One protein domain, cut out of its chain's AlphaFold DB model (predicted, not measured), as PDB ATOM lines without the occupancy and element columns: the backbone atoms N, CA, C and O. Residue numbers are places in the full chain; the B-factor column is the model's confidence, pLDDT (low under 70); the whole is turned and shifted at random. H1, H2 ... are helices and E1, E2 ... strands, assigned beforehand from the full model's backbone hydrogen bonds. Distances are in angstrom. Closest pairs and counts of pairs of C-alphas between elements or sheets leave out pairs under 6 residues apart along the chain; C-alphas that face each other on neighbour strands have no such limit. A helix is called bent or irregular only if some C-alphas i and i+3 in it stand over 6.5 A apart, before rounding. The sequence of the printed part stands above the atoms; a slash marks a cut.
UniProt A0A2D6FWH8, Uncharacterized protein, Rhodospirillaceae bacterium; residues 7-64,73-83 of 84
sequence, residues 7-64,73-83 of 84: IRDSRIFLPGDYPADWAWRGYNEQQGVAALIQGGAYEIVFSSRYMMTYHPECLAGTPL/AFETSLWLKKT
ATOM      1  N   ILE A   7     -10.918 -23.314  14.997       64.94
ATOM      2  CA  ILE A   7     -12.181 -23.756  14.414       64.94
ATOM      3  C   ILE A   7     -13.075 -22.527  14.339       64.94
ATOM      4  O   ILE A   7     -13.291 -21.846  15.344       64.94
ATOM      5  N   ARG A   8     -13.541 -22.237  13.125       69.31
ATOM      6  CA  ARG A   8     -14.590 -21.256  12.876       69.31
ATOM      7  C   ARG A   8     -15.846 -22.030  12.561       69.31
ATOM      8  O   ARG A   8     -15.906 -22.677  11.519       69.31
ATOM      9  N   ASP A   9     -16.797 -21.962  13.475       70.69
ATOM     10  CA  ASP A   9     -18.137 -22.444  13.208       70.69
ATOM     11  C   ASP A   9     -19.018 -21.255  12.826       70.69
ATOM     12  O   ASP A   9     -18.931 -20.177  13.424       70.69
ATOM     13  N   SER A  10     -19.815 -21.441  11.785       61.09
ATOM     14  CA  SER A  10     -20.796 -20.473  11.318       61.09
ATOM     15  C   SER A  10     -22.155 -21.085  11.591       61.09
ATOM     16  O   SER A  10     -22.392 -22.146  11.037       61.09
ATOM     17  N   ARG A  11     -23.036 -20.386  12.325       79.75
ATOM     18  CA  ARG A  11     -24.383 -20.796  12.821       79.75
ATOM     19  C   ARG A  11     -24.425 -21.136  14.319       79.75
ATOM     20  O   ARG A  11     -25.240 -21.942  14.756       79.75
ATOM     21  N   ILE A  12     -23.621 -20.456  15.135       85.50
ATOM     22  CA  ILE A  12     -23.716 -20.519  16.599       85.50
ATOM     23  C   ILE A  12     -24.342 -19.240  17.162       85.50
ATOM     24  O   ILE A  12     -23.907 -18.133  16.859       85.50
ATOM     25  N   PHE A  13     -25.347 -19.410  18.015       86.44
ATOM     26  CA  PHE A  13     -26.128 -18.367  18.689       86.44
ATOM     27  C   PHE A  13     -25.950 -18.366  20.212       86.44
ATOM     28  O   PHE A  13     -26.544 -17.526  20.889       86.44
ATOM     29  N   LEU A  14     -25.113 -19.261  20.752       80.88
ATOM     30  CA  LEU A  14     -24.873 -19.387  22.186       80.88
ATOM     31  C   LEU A  14     -24.525 -18.028  22.830       80.88
ATOM     32  O   LEU A  14     -23.740 -17.261  22.259       80.88
ATOM     33  N   PRO A  15     -25.060 -17.742  24.033       82.19
ATOM     34  CA  PRO A  15     -25.908 -18.608  24.866       82.19
ATOM     35  C   PRO A  15     -27.401 -18.617  24.480       82.19
ATOM     36  O   PRO A  15     -28.201 -19.199  25.201       82.19
ATOM     37  N   GLY A  16     -27.791 -17.957  23.388       84.75
ATOM     38  CA  GLY A  16     -29.174 -17.908  22.922       84.75
ATOM     39  C   GLY A  16     -29.630 -19.163  22.174       84.75
ATOM     40  O   GLY A  16     -28.832 -20.010  21.756       84.75
ATOM     41  N   ASP A  17     -30.945 -19.244  21.987       87.25
ATOM     42  CA  ASP A  17     -31.585 -20.310  21.227       87.25
ATOM     43  C   ASP A  17     -31.319 -20.185  19.723       87.25
ATOM     44  O   ASP A  17     -31.048 -19.110  19.182       87.25
ATOM     45  N   TYR A  18     -31.436 -21.318  19.035       87.75
ATOM     46  CA  TYR A  18     -31.387 -21.353  17.580       87.75
ATOM     47  C   TYR A  18     -32.667 -20.716  17.008       87.75
ATOM     48  O   TYR A  18     -33.759 -21.018  17.497       87.75
ATOM     49  N   PRO A  19     -32.579 -19.849  15.985       87.00
ATOM     50  CA  PRO A  19     -33.739 -19.119  15.486       87.00
ATOM     51  C   PRO A  19     -34.789 -20.056  14.879       87.00
ATOM     52  O   PRO A  19     -34.464 -20.972  14.117       87.00
ATOM     53  N   ALA A  20     -36.065 -19.780  15.171       87.50
ATOM     54  CA  ALA A  20     -37.202 -20.551  14.662       87.50
ATOM     55  C   ALA A  20     -37.252 -20.576  13.124       87.50
ATOM     56  O   ALA A  20     -37.561 -21.607  12.529       87.50
ATOM     57  N   ASP A  21     -36.839 -19.482  12.481       85.94
ATOM     58  CA  ASP A  21     -36.769 -19.355  11.020       85.94
ATOM     59  C   ASP A  21     -35.817 -20.363  10.369       85.94
ATOM     60  O   ASP A  21     -35.852 -20.559   9.155       85.94
ATOM     61  N   TRP A  22     -34.939 -21.007  11.144       86.44
ATOM     62  CA  TRP A  22     -34.018 -22.033  10.658       86.44
ATOM     63  C   TRP A  22     -34.454 -23.459  11.017       86.44
ATOM     64  O   TRP A  22     -33.736 -24.408  10.696       86.44
ATOM     65  N   ALA A  23     -35.647 -23.641  11.599       86.06
ATOM     66  CA  ALA A  23     -36.193 -24.957  11.935       86.06
ATOM     67  C   ALA A  23     -36.309 -25.887  10.714       86.06
ATOM     68  O   ALA A  23     -36.100 -27.094  10.837       86.06
ATOM     69  N   TRP A  24     -36.550 -25.336   9.517       86.62
ATOM     70  CA  TRP A  24     -36.629 -26.096   8.261       86.62
ATOM     71  C   TRP A  24     -35.344 -26.860   7.912       86.62
ATOM     72  O   TRP A  24     -35.387 -27.784   7.104       86.62
ATOM     73  N   ARG A  25     -34.198 -26.502   8.507       83.75
ATOM     74  CA  ARG A  25     -32.927 -27.202   8.278       83.75
ATOM     75  C   ARG A  25     -32.875 -28.569   8.955       83.75
ATOM     76  O   ARG A  25     -32.101 -29.411   8.519       83.75
ATOM     77  N   GLY A  26     -33.679 -28.794   9.996       85.50
ATOM     78  CA  GLY A  26     -33.779 -30.087  10.677       85.50
ATOM     79  C   GLY A  26     -32.575 -30.472  11.548       85.50
ATOM     80  O   GLY A  26     -32.520 -31.604  12.017       85.50
ATOM     81  N   TYR A  27     -31.617 -29.568  11.783       84.88
ATOM     82  CA  TYR A  27     -30.491 -29.791  12.697       84.88
ATOM     83  C   TYR A  27     -29.998 -28.487  13.337       84.88
ATOM     84  O   TYR A  27     -30.169 -27.397  12.785       84.88
ATOM     85  N   ASN A  28     -29.370 -28.622  14.508       87.00
ATOM     86  CA  ASN A  28     -28.815 -27.529  15.299       87.00
ATOM     87  C   ASN A  28     -27.312 -27.761  15.522       87.00
ATOM     88  O   ASN A  28     -26.917 -28.639  16.289       87.00
ATOM     89  N   GLU A  29     -26.477 -26.955  14.869       84.75
ATOM     90  CA  GLU A  29     -25.011 -27.077  14.926       84.75
ATOM     91  C   GLU A  29     -24.443 -26.786  16.329       84.75
ATOM     92  O   GLU A  29     -23.393 -27.315  16.700       84.75
ATOM     93  N   GLN A  30     -25.187 -26.069  17.183       85.88
ATOM     94  CA  GLN A  30     -24.772 -25.803  18.566       85.88
ATOM     95  C   GLN A  30     -24.595 -27.078  19.395       85.88
ATOM     96  O   GLN A  30     -23.795 -27.084  20.331       85.88
ATOM     97  N   GLN A  31     -25.308 -28.161  19.062       85.00
ATOM     98  CA  GLN A  31     -25.178 -29.434  19.778       85.00
ATOM     99  C   GLN A  31     -23.779 -30.043  19.613       85.00
ATOM    100  O   GLN A  31     -23.227 -30.576  20.575       85.00
ATOM    101  N   GLY A  32     -23.174 -29.919  18.426       83.19
ATOM    102  CA  GLY A  32     -21.807 -30.391  18.181       83.19
ATOM    103  C   GLY A  32     -20.770 -29.550  18.925       83.19
ATOM    104  O   GLY A  32     -19.845 -30.083  19.539       83.19
ATOM    105  N   VAL A  33     -20.968 -28.232  18.943       84.19
ATOM    106  CA  VAL A  33     -20.093 -27.290  19.650       84.19
ATOM    107  C   VAL A  33     -20.111 -27.495  21.166       84.19
ATOM    108  O   VAL A  33     -19.056 -27.413  21.797       84.19
ATOM    109  N   ALA A  34     -21.266 -27.811  21.757       82.38
ATOM    110  CA  ALA A  34     -21.366 -28.087  23.191       82.38
ATOM    111  C   ALA A  34     -20.419 -29.221  23.625       82.38
ATOM    112  O   ALA A  34     -19.724 -29.091  24.633       82.38
ATOM    113  N   ALA A  35     -20.314 -30.287  22.823       83.88
ATOM    114  CA  ALA A  35     -19.393 -31.390  23.085       83.88
ATOM    115  C   ALA A  35     -17.916 -30.961  22.995       83.88
ATOM    116  O   ALA A  35     -17.101 -31.383  23.817       83.88
ATOM    117  N   LEU A  36     -17.565 -30.091  22.036       82.69
ATOM    118  CA  LEU A  36     -16.200 -29.564  21.895       82.69
ATOM    119  C   LEU A  36     -15.780 -28.723  23.106       82.69
ATOM    120  O   LEU A  36     -14.651 -28.856  23.576       82.69
ATOM    121  N   ILE A  37     -16.689 -27.885  23.613       82.88
ATOM    122  CA  ILE A  37     -16.450 -27.041  24.790       82.88
ATOM    123  C   ILE A  37     -16.361 -27.909  26.054       82.88
ATOM    124  O   ILE A  37     -15.419 -27.776  26.833       82.88
ATOM    125  N   GLN A  38     -17.307 -28.834  26.246       86.38
ATOM    126  CA  GLN A  38     -17.360 -29.675  27.446       86.38
ATOM    127  C   GLN A  38     -16.183 -30.659  27.536       86.38
ATOM    128  O   GLN A  38     -15.745 -30.992  28.634       86.38
ATOM    129  N   GLY A  39     -15.640 -31.096  26.396       86.62
ATOM    130  CA  GLY A  39     -14.476 -31.982  26.339       86.62
ATOM    131  C   GLY A  39     -13.153 -31.347  26.792       86.62
ATOM    132  O   GLY A  39     -12.153 -32.055  26.877       86.62
ATOM    133  N   GLY A  40     -13.104 -30.034  27.051       84.12
ATOM    134  CA  GLY A  40     -11.930 -29.337  27.601       84.12
ATOM    135  C   GLY A  40     -10.741 -29.168  26.644       84.12
ATOM    136  O   GLY A  40      -9.761 -28.513  26.991       84.12
ATOM    137  N   ALA A  41     -10.818 -29.713  25.427       85.81
ATOM    138  CA  ALA A  41      -9.771 -29.600  24.410       85.81
ATOM    139  C   ALA A  41      -9.782 -28.255  23.659       85.81
ATOM    140  O   ALA A  41      -8.858 -27.973  22.888       85.81
ATOM    141  N   TYR A  42     -10.832 -27.450  23.850       88.56
ATOM    142  CA  TYR A  42     -11.038 -26.183  23.160       88.56
ATOM    143  C   TYR A  42     -11.420 -25.065  24.129       88.56
ATOM    144  O   TYR A  42     -12.255 -25.239  25.011       88.56
ATOM    145  N   GLU A  43     -10.834 -23.894  23.905       89.19
ATOM    146  CA  GLU A  43     -11.152 -22.638  24.579       89.19
ATOM    147  C   GLU A  43     -11.983 -21.745  23.647       89.19
ATOM    148  O   GLU A  43     -11.683 -21.638  22.452       89.19
ATOM    149  N   ILE A  44     -13.010 -21.083  24.187       89.38
ATOM    150  CA  ILE A  44     -13.789 -20.083  23.449       89.38
ATOM    151  C   ILE A  44     -12.995 -18.782  23.402       89.38
ATOM    152  O   ILE A  44     -12.733 -18.173  24.432       89.38
ATOM    153  N   VAL A  45     -12.648 -18.341  22.195       91.25
ATOM    154  CA  VAL A  45     -11.907 -17.091  21.976       91.25
ATOM    155  C   VAL A  45     -12.856 -15.934  21.687       91.25
ATOM    156  O   VAL A  45     -12.629 -14.818  22.142       91.25
ATOM    157  N   PHE A  46     -13.906 -16.178  20.898       89.62
ATOM    158  CA  PHE A  46     -14.829 -15.130  20.472       89.62
ATOM    159  C   PHE A  46     -16.166 -15.710  19.999       89.62
ATOM    160  O   PHE A  46     -16.188 -16.726  19.304       89.62
ATOM    161  N   SER A  47     -17.270 -15.032  20.323       90.94
ATOM    162  CA  SER A  47     -18.604 -15.289  19.768       90.94
ATOM    163  C   SER A  47     -19.208 -13.970  19.300       90.94
ATOM    164  O   SER A  47     -19.410 -13.058  20.106       90.94
ATOM    165  N   SER A  48     -19.505 -13.865  18.003       89.31
ATOM    166  CA  SER A  48     -20.055 -12.630  17.435       89.31
ATOM    167  C   SER A  48     -21.433 -12.317  18.007       89.31
ATOM    168  O   SER A  48     -21.691 -11.176  18.381       89.31
ATOM    169  N   ARG A  49     -22.301 -13.332  18.137       89.31
ATOM    170  CA  ARG A  49     -23.662 -13.149  18.658       89.31
ATOM    171  C   ARG A  49     -23.644 -12.678  20.101       89.31
ATOM    172  O   ARG A  49     -24.374 -11.757  20.456       89.31
ATOM    173  N   TYR A  50     -22.797 -13.302  20.919       90.94
ATOM    174  CA  TYR A  50     -22.656 -12.959  22.327       90.94
ATOM    175  C   TYR A  50     -22.168 -11.516  22.493       90.94
ATOM    176  O   TYR A  50     -22.775 -10.750  23.235       90.94
ATOM    177  N   MET A  51     -21.139 -11.118  21.742       91.81
ATOM    178  CA  MET A  51     -20.611  -9.753  21.803       91.81
ATOM    179  C   MET A  51     -21.624  -8.714  21.326       91.81
ATOM    180  O   MET A  51     -21.838  -7.734  22.023       91.81
ATOM    181  N   MET A  52     -22.318  -8.946  20.210       88.81
ATOM    182  CA  MET A  52     -23.341  -8.009  19.725       88.81
ATOM    183  C   MET A  52     -24.542  -7.890  20.674       88.81
ATOM    184  O   MET A  52     -25.128  -6.818  20.789       88.81
ATOM    185  N   THR A  53     -24.913  -8.980  21.352       89.19
ATOM    186  CA  THR A  53     -26.094  -9.013  22.233       89.19
ATOM    187  C   THR A  53     -25.810  -8.405  23.603       89.19
ATOM    188  O   THR A  53     -26.636  -7.663  24.126       89.19
ATOM    189  N   TYR A  54     -24.667  -8.744  24.199       91.69
ATOM    190  CA  TYR A  54     -24.383  -8.440  25.605       91.69
ATOM    191  C   TYR A  54     -23.307  -7.377  25.799       91.69
ATOM    192  O   TYR A  54     -23.288  -6.747  26.851       91.69
ATOM    193  N   HIS A  55     -22.431  -7.188  24.809       92.19
ATOM    194  CA  HIS A  55     -21.292  -6.274  24.892       92.19
ATOM    195  C   HIS A  55     -21.110  -5.395  23.637       92.19
ATOM    196  O   HIS A  55     -19.987  -5.276  23.128       92.19
ATOM    197  N   PRO A  56     -22.180  -4.784  23.082       90.88
ATOM    198  CA  PRO A  56     -22.062  -3.952  21.885       90.88
ATOM    199  C   PRO A  56     -21.118  -2.756  22.091       90.88
ATOM    200  O   PRO A  56     -20.470  -2.311  21.145       90.88
ATOM    201  N   GLU A  57     -20.973  -2.271  23.326       93.75
ATOM    202  CA  GLU A  57     -20.030  -1.215  23.699       93.75
ATOM    203  C   GLU A  57     -18.573  -1.590  23.415       93.75
ATOM    204  O   GLU A  57     -17.784  -0.728  23.034       93.75
ATOM    205  N   CYS A  58     -18.220  -2.874  23.528       91.94
ATOM    206  CA  CYS A  58     -16.872  -3.357  23.233       91.94
ATOM    207  C   CYS A  58     -16.570  -3.351  21.728       91.94
ATOM    208  O   CYS A  58     -15.408  -3.358  21.324       91.94
ATOM    209  N   LEU A  59     -17.611  -3.365  20.893       89.38
ATOM    210  CA  LEU A  59     -17.495  -3.391  19.438       89.38
ATOM    211  C   LEU A  59     -17.624  -2.002  18.814       89.38
ATOM    212  O   LEU A  59     -17.244  -1.827  17.653       89.38
ATOM    213  N   ALA A  60     -18.128  -1.020  19.562       90.19
ATOM    214  CA  ALA A  60     -18.320   0.340  19.085       90.19
ATOM    215  C   ALA A  60     -17.008   0.938  18.547       90.19
ATOM    216  O   ALA A  60     -15.970   0.920  19.204       90.19
ATOM    217  N   GLY A  61     -17.048   1.459  17.317       88.31
ATOM    218  CA  GLY A  61     -15.879   2.057  16.663       88.31
ATOM    219  C   GLY A  61     -14.877   1.048  16.089       88.31
ATOM    220  O   GLY A  61     -13.890   1.452  15.477       88.31
ATOM    221  N   THR A  62     -15.126  -0.257  16.229       89.94
ATOM    222  CA  THR A  62     -14.340  -1.292  15.545       89.94
ATOM    223  C   THR A  62     -14.879  -1.540  14.132       89.94
ATOM    224  O   THR A  62     -16.077  -1.349  13.892       89.94
ATOM    225  N   PRO A  63     -14.057  -2.059  13.197       88.25
ATOM    226  CA  PRO A  63     -14.538  -2.458  11.874       88.25
ATOM    227  C   PRO A  63     -15.682  -3.473  11.923       88.25
ATOM    228  O   PRO A  63     -16.520  -3.477  11.029       88.25
ATOM    229  N   LEU A  64     -15.744  -4.298  12.976       83.81
ATOM    230  CA  LEU A  64     -16.789  -5.304  13.155       83.81
ATOM    231  C   LEU A  64     -18.180  -4.665  13.262       83.81
ATOM    232  O   LEU A  64     -19.123  -5.161  12.657       83.81
ATOM    233  N   ALA A  73     -30.109 -11.768   8.190       82.94
ATOM    234  CA  ALA A  73     -28.893 -12.456   8.594       82.94
ATOM    235  C   ALA A  73     -28.607 -12.238  10.087       82.94
ATOM    236  O   ALA A  73     -28.996 -11.241  10.690       82.94
ATOM    237  N   PHE A  74     -27.894 -13.194  10.675       83.06
ATOM    238  CA  PHE A  74     -27.463 -13.151  12.066       83.06
ATOM    239  C   PHE A  74     -25.945 -13.310  12.143       83.06
ATOM    240  O   PHE A  74     -25.347 -14.099  11.402       83.06
ATOM    241  N   GLU A  75     -25.319 -12.623  13.089       86.31
ATOM    242  CA  GLU A  75     -23.912 -12.807  13.420       86.31
ATOM    243  C   GLU A  75     -23.752 -14.121  14.175       86.31
ATOM    244  O   GLU A  75     -24.140 -14.230  15.331       86.31
ATOM    245  N   THR A  76     -23.163 -15.127  13.536       88.81
ATOM    246  CA  THR A  76     -23.186 -16.506  14.055       88.81
ATOM    247  C   THR A  76     -21.816 -17.172  14.118       88.81
ATOM    248  O   THR A  76     -21.709 -18.398  14.099       88.81
ATOM    249  N   SER A  77     -20.754 -16.369  14.140       88.44
ATOM    250  CA  SER A  77     -19.381 -16.864  14.182       88.44
ATOM    251  C   SER A  77     -18.971 -17.229  15.604       88.44
ATOM    252  O   SER A  77     -19.008 -16.378  16.495       88.44
ATOM    253  N   LEU A  78     -18.480 -18.454  15.783       89.38
ATOM    254  CA  LEU A  78     -17.787 -18.900  16.990       89.38
ATOM    255  C   LEU A  78     -16.343 -19.264  16.660       89.38
ATOM    256  O   LEU A  78     -16.072 -19.984  15.701       89.38
ATOM    257  N   TRP A  79     -15.419 -18.754  17.467       89.81
ATOM    258  CA  TRP A  79     -13.991 -18.984  17.321       89.81
ATOM    259  C   TRP A  79     -13.501 -19.783  18.517       89.81
ATOM    260  O   TRP A  79     -13.567 -19.322  19.658       89.81
ATOM    261  N   LEU A  80     -12.982 -20.972  18.231       89.69
ATOM    262  CA  LEU A  80     -12.410 -21.869  19.225       89.69
ATOM    263  C   LEU A  80     -10.915 -22.023  18.984       89.69
ATOM    264  O   LEU A  80     -10.470 -22.090  17.837       89.69
ATOM    265  N   LYS A  81     -10.144 -22.127  20.062       89.88
ATOM    266  CA  LYS A  81      -8.715 -22.437  20.025       89.88
ATOM    267  C   LYS A  81      -8.479 -23.794  20.665       89.88
ATOM    268  O   LYS A  81      -8.883 -24.017  21.800       89.88
ATOM    269  N   LYS A  82      -7.793 -24.686  19.952       87.69
ATOM    270  CA  LYS A  82      -7.364 -25.975  20.509       87.69
ATOM    271  C   LYS A  82      -6.270 -25.768  21.564       87.69
ATOM    272  O   LYS A  82      -5.266 -25.113  21.272       87.69
ATOM    273  N   THR A  83      -6.462 -26.313  22.761       81.81
ATOM    274  CA  THR A  83      -5.543 -26.180  23.911       81.81
ATOM    275  C   THR A  83      -4.779 -27.466  24.231       81.81
ATOM    276  O   THR A  83      -3.718 -27.385  24.849       81.81
TER     277      THR A  83
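This is residues 7 to 64 and 73 to 83 of the 84 residues of an uncharacterized protein of Rhodospirillaceae bacterium (UniProt A0A2D6FWH8). A small sheet of three strands has H2 packed over one face, while H1, and H3 with H4, reach away from it in two different directions. The printed part has 69 residues, with E1, H1, H2, E2, H3, H4 and E3 along it. The antiparallel sheet has the order E1, E3, E2, and the class is mixed, helices and strands. The whole is flat, spanning 36 by 34 by 16 A, and only just compact, close to loose, with a radius of gyration of the C-alphas of 12.8 A.

E1, residues 7 to 10, begins at C-alpha 7 (-12.181, -23.756, 14.414). H1, residues 20 to 25, is irregular: C-alphas 21 and 24 are 7.3 A apart. H2, residues 30 to 38, is 12.2 A long. E2, residues 42 to 47, is 13.7 A long. H3 spans residues 48 to 54 and H4 residues 56 to 59. E3, residues 77 to 82, is 16.4 A long and ends at C-alpha 82 (-7.364, -25.975, 20.509).

E1 and E3 are antiparallel at 163 degrees, with N 9 and O 78 3.1 A apart, within hydrogen-bond range. E3 and E2 are antiparallel at 155 degrees, with N 79 and O 46 2.8 A apart, also within range. E1, H1, H2 and E2 form a split strand-helix-strand unit, two strands running the same way with E3 between them, and its crossover is right-handed. H2 is on the sheet at a height of 9.4 A; its closest C-alphas to E2 are Leu 36 and Tyr 42, 6.3 A. H3 only grazes the sheet with residues 48 to 50. H3 and H4 only just touch, only at the corner, with 3 pairs of C-alphas within 8 A; the closest are Met 52 and Leu 59, 7.5 A. H1 is not on the sheet, and H1 and H2 are apart. Each O i to N i+4 pair is within range in H3, 4 of 5 in H2, and 0 of 2 in H1, where 2 of 3 O i to N i+3 pairs are; H4 is too short for an i+4 pair.

The C-alphas farthest apart, of Gly 26 and Gly 61, are 37.3 A apart. Residues 65 to 72 are not printed, and C-alphas 64 and 73 are 14.8 A apart across this cut. Of the links printed whole, none is long. The mean pLDDT of the printed part is 85.9; residues 7, 8 and 10 are under 70.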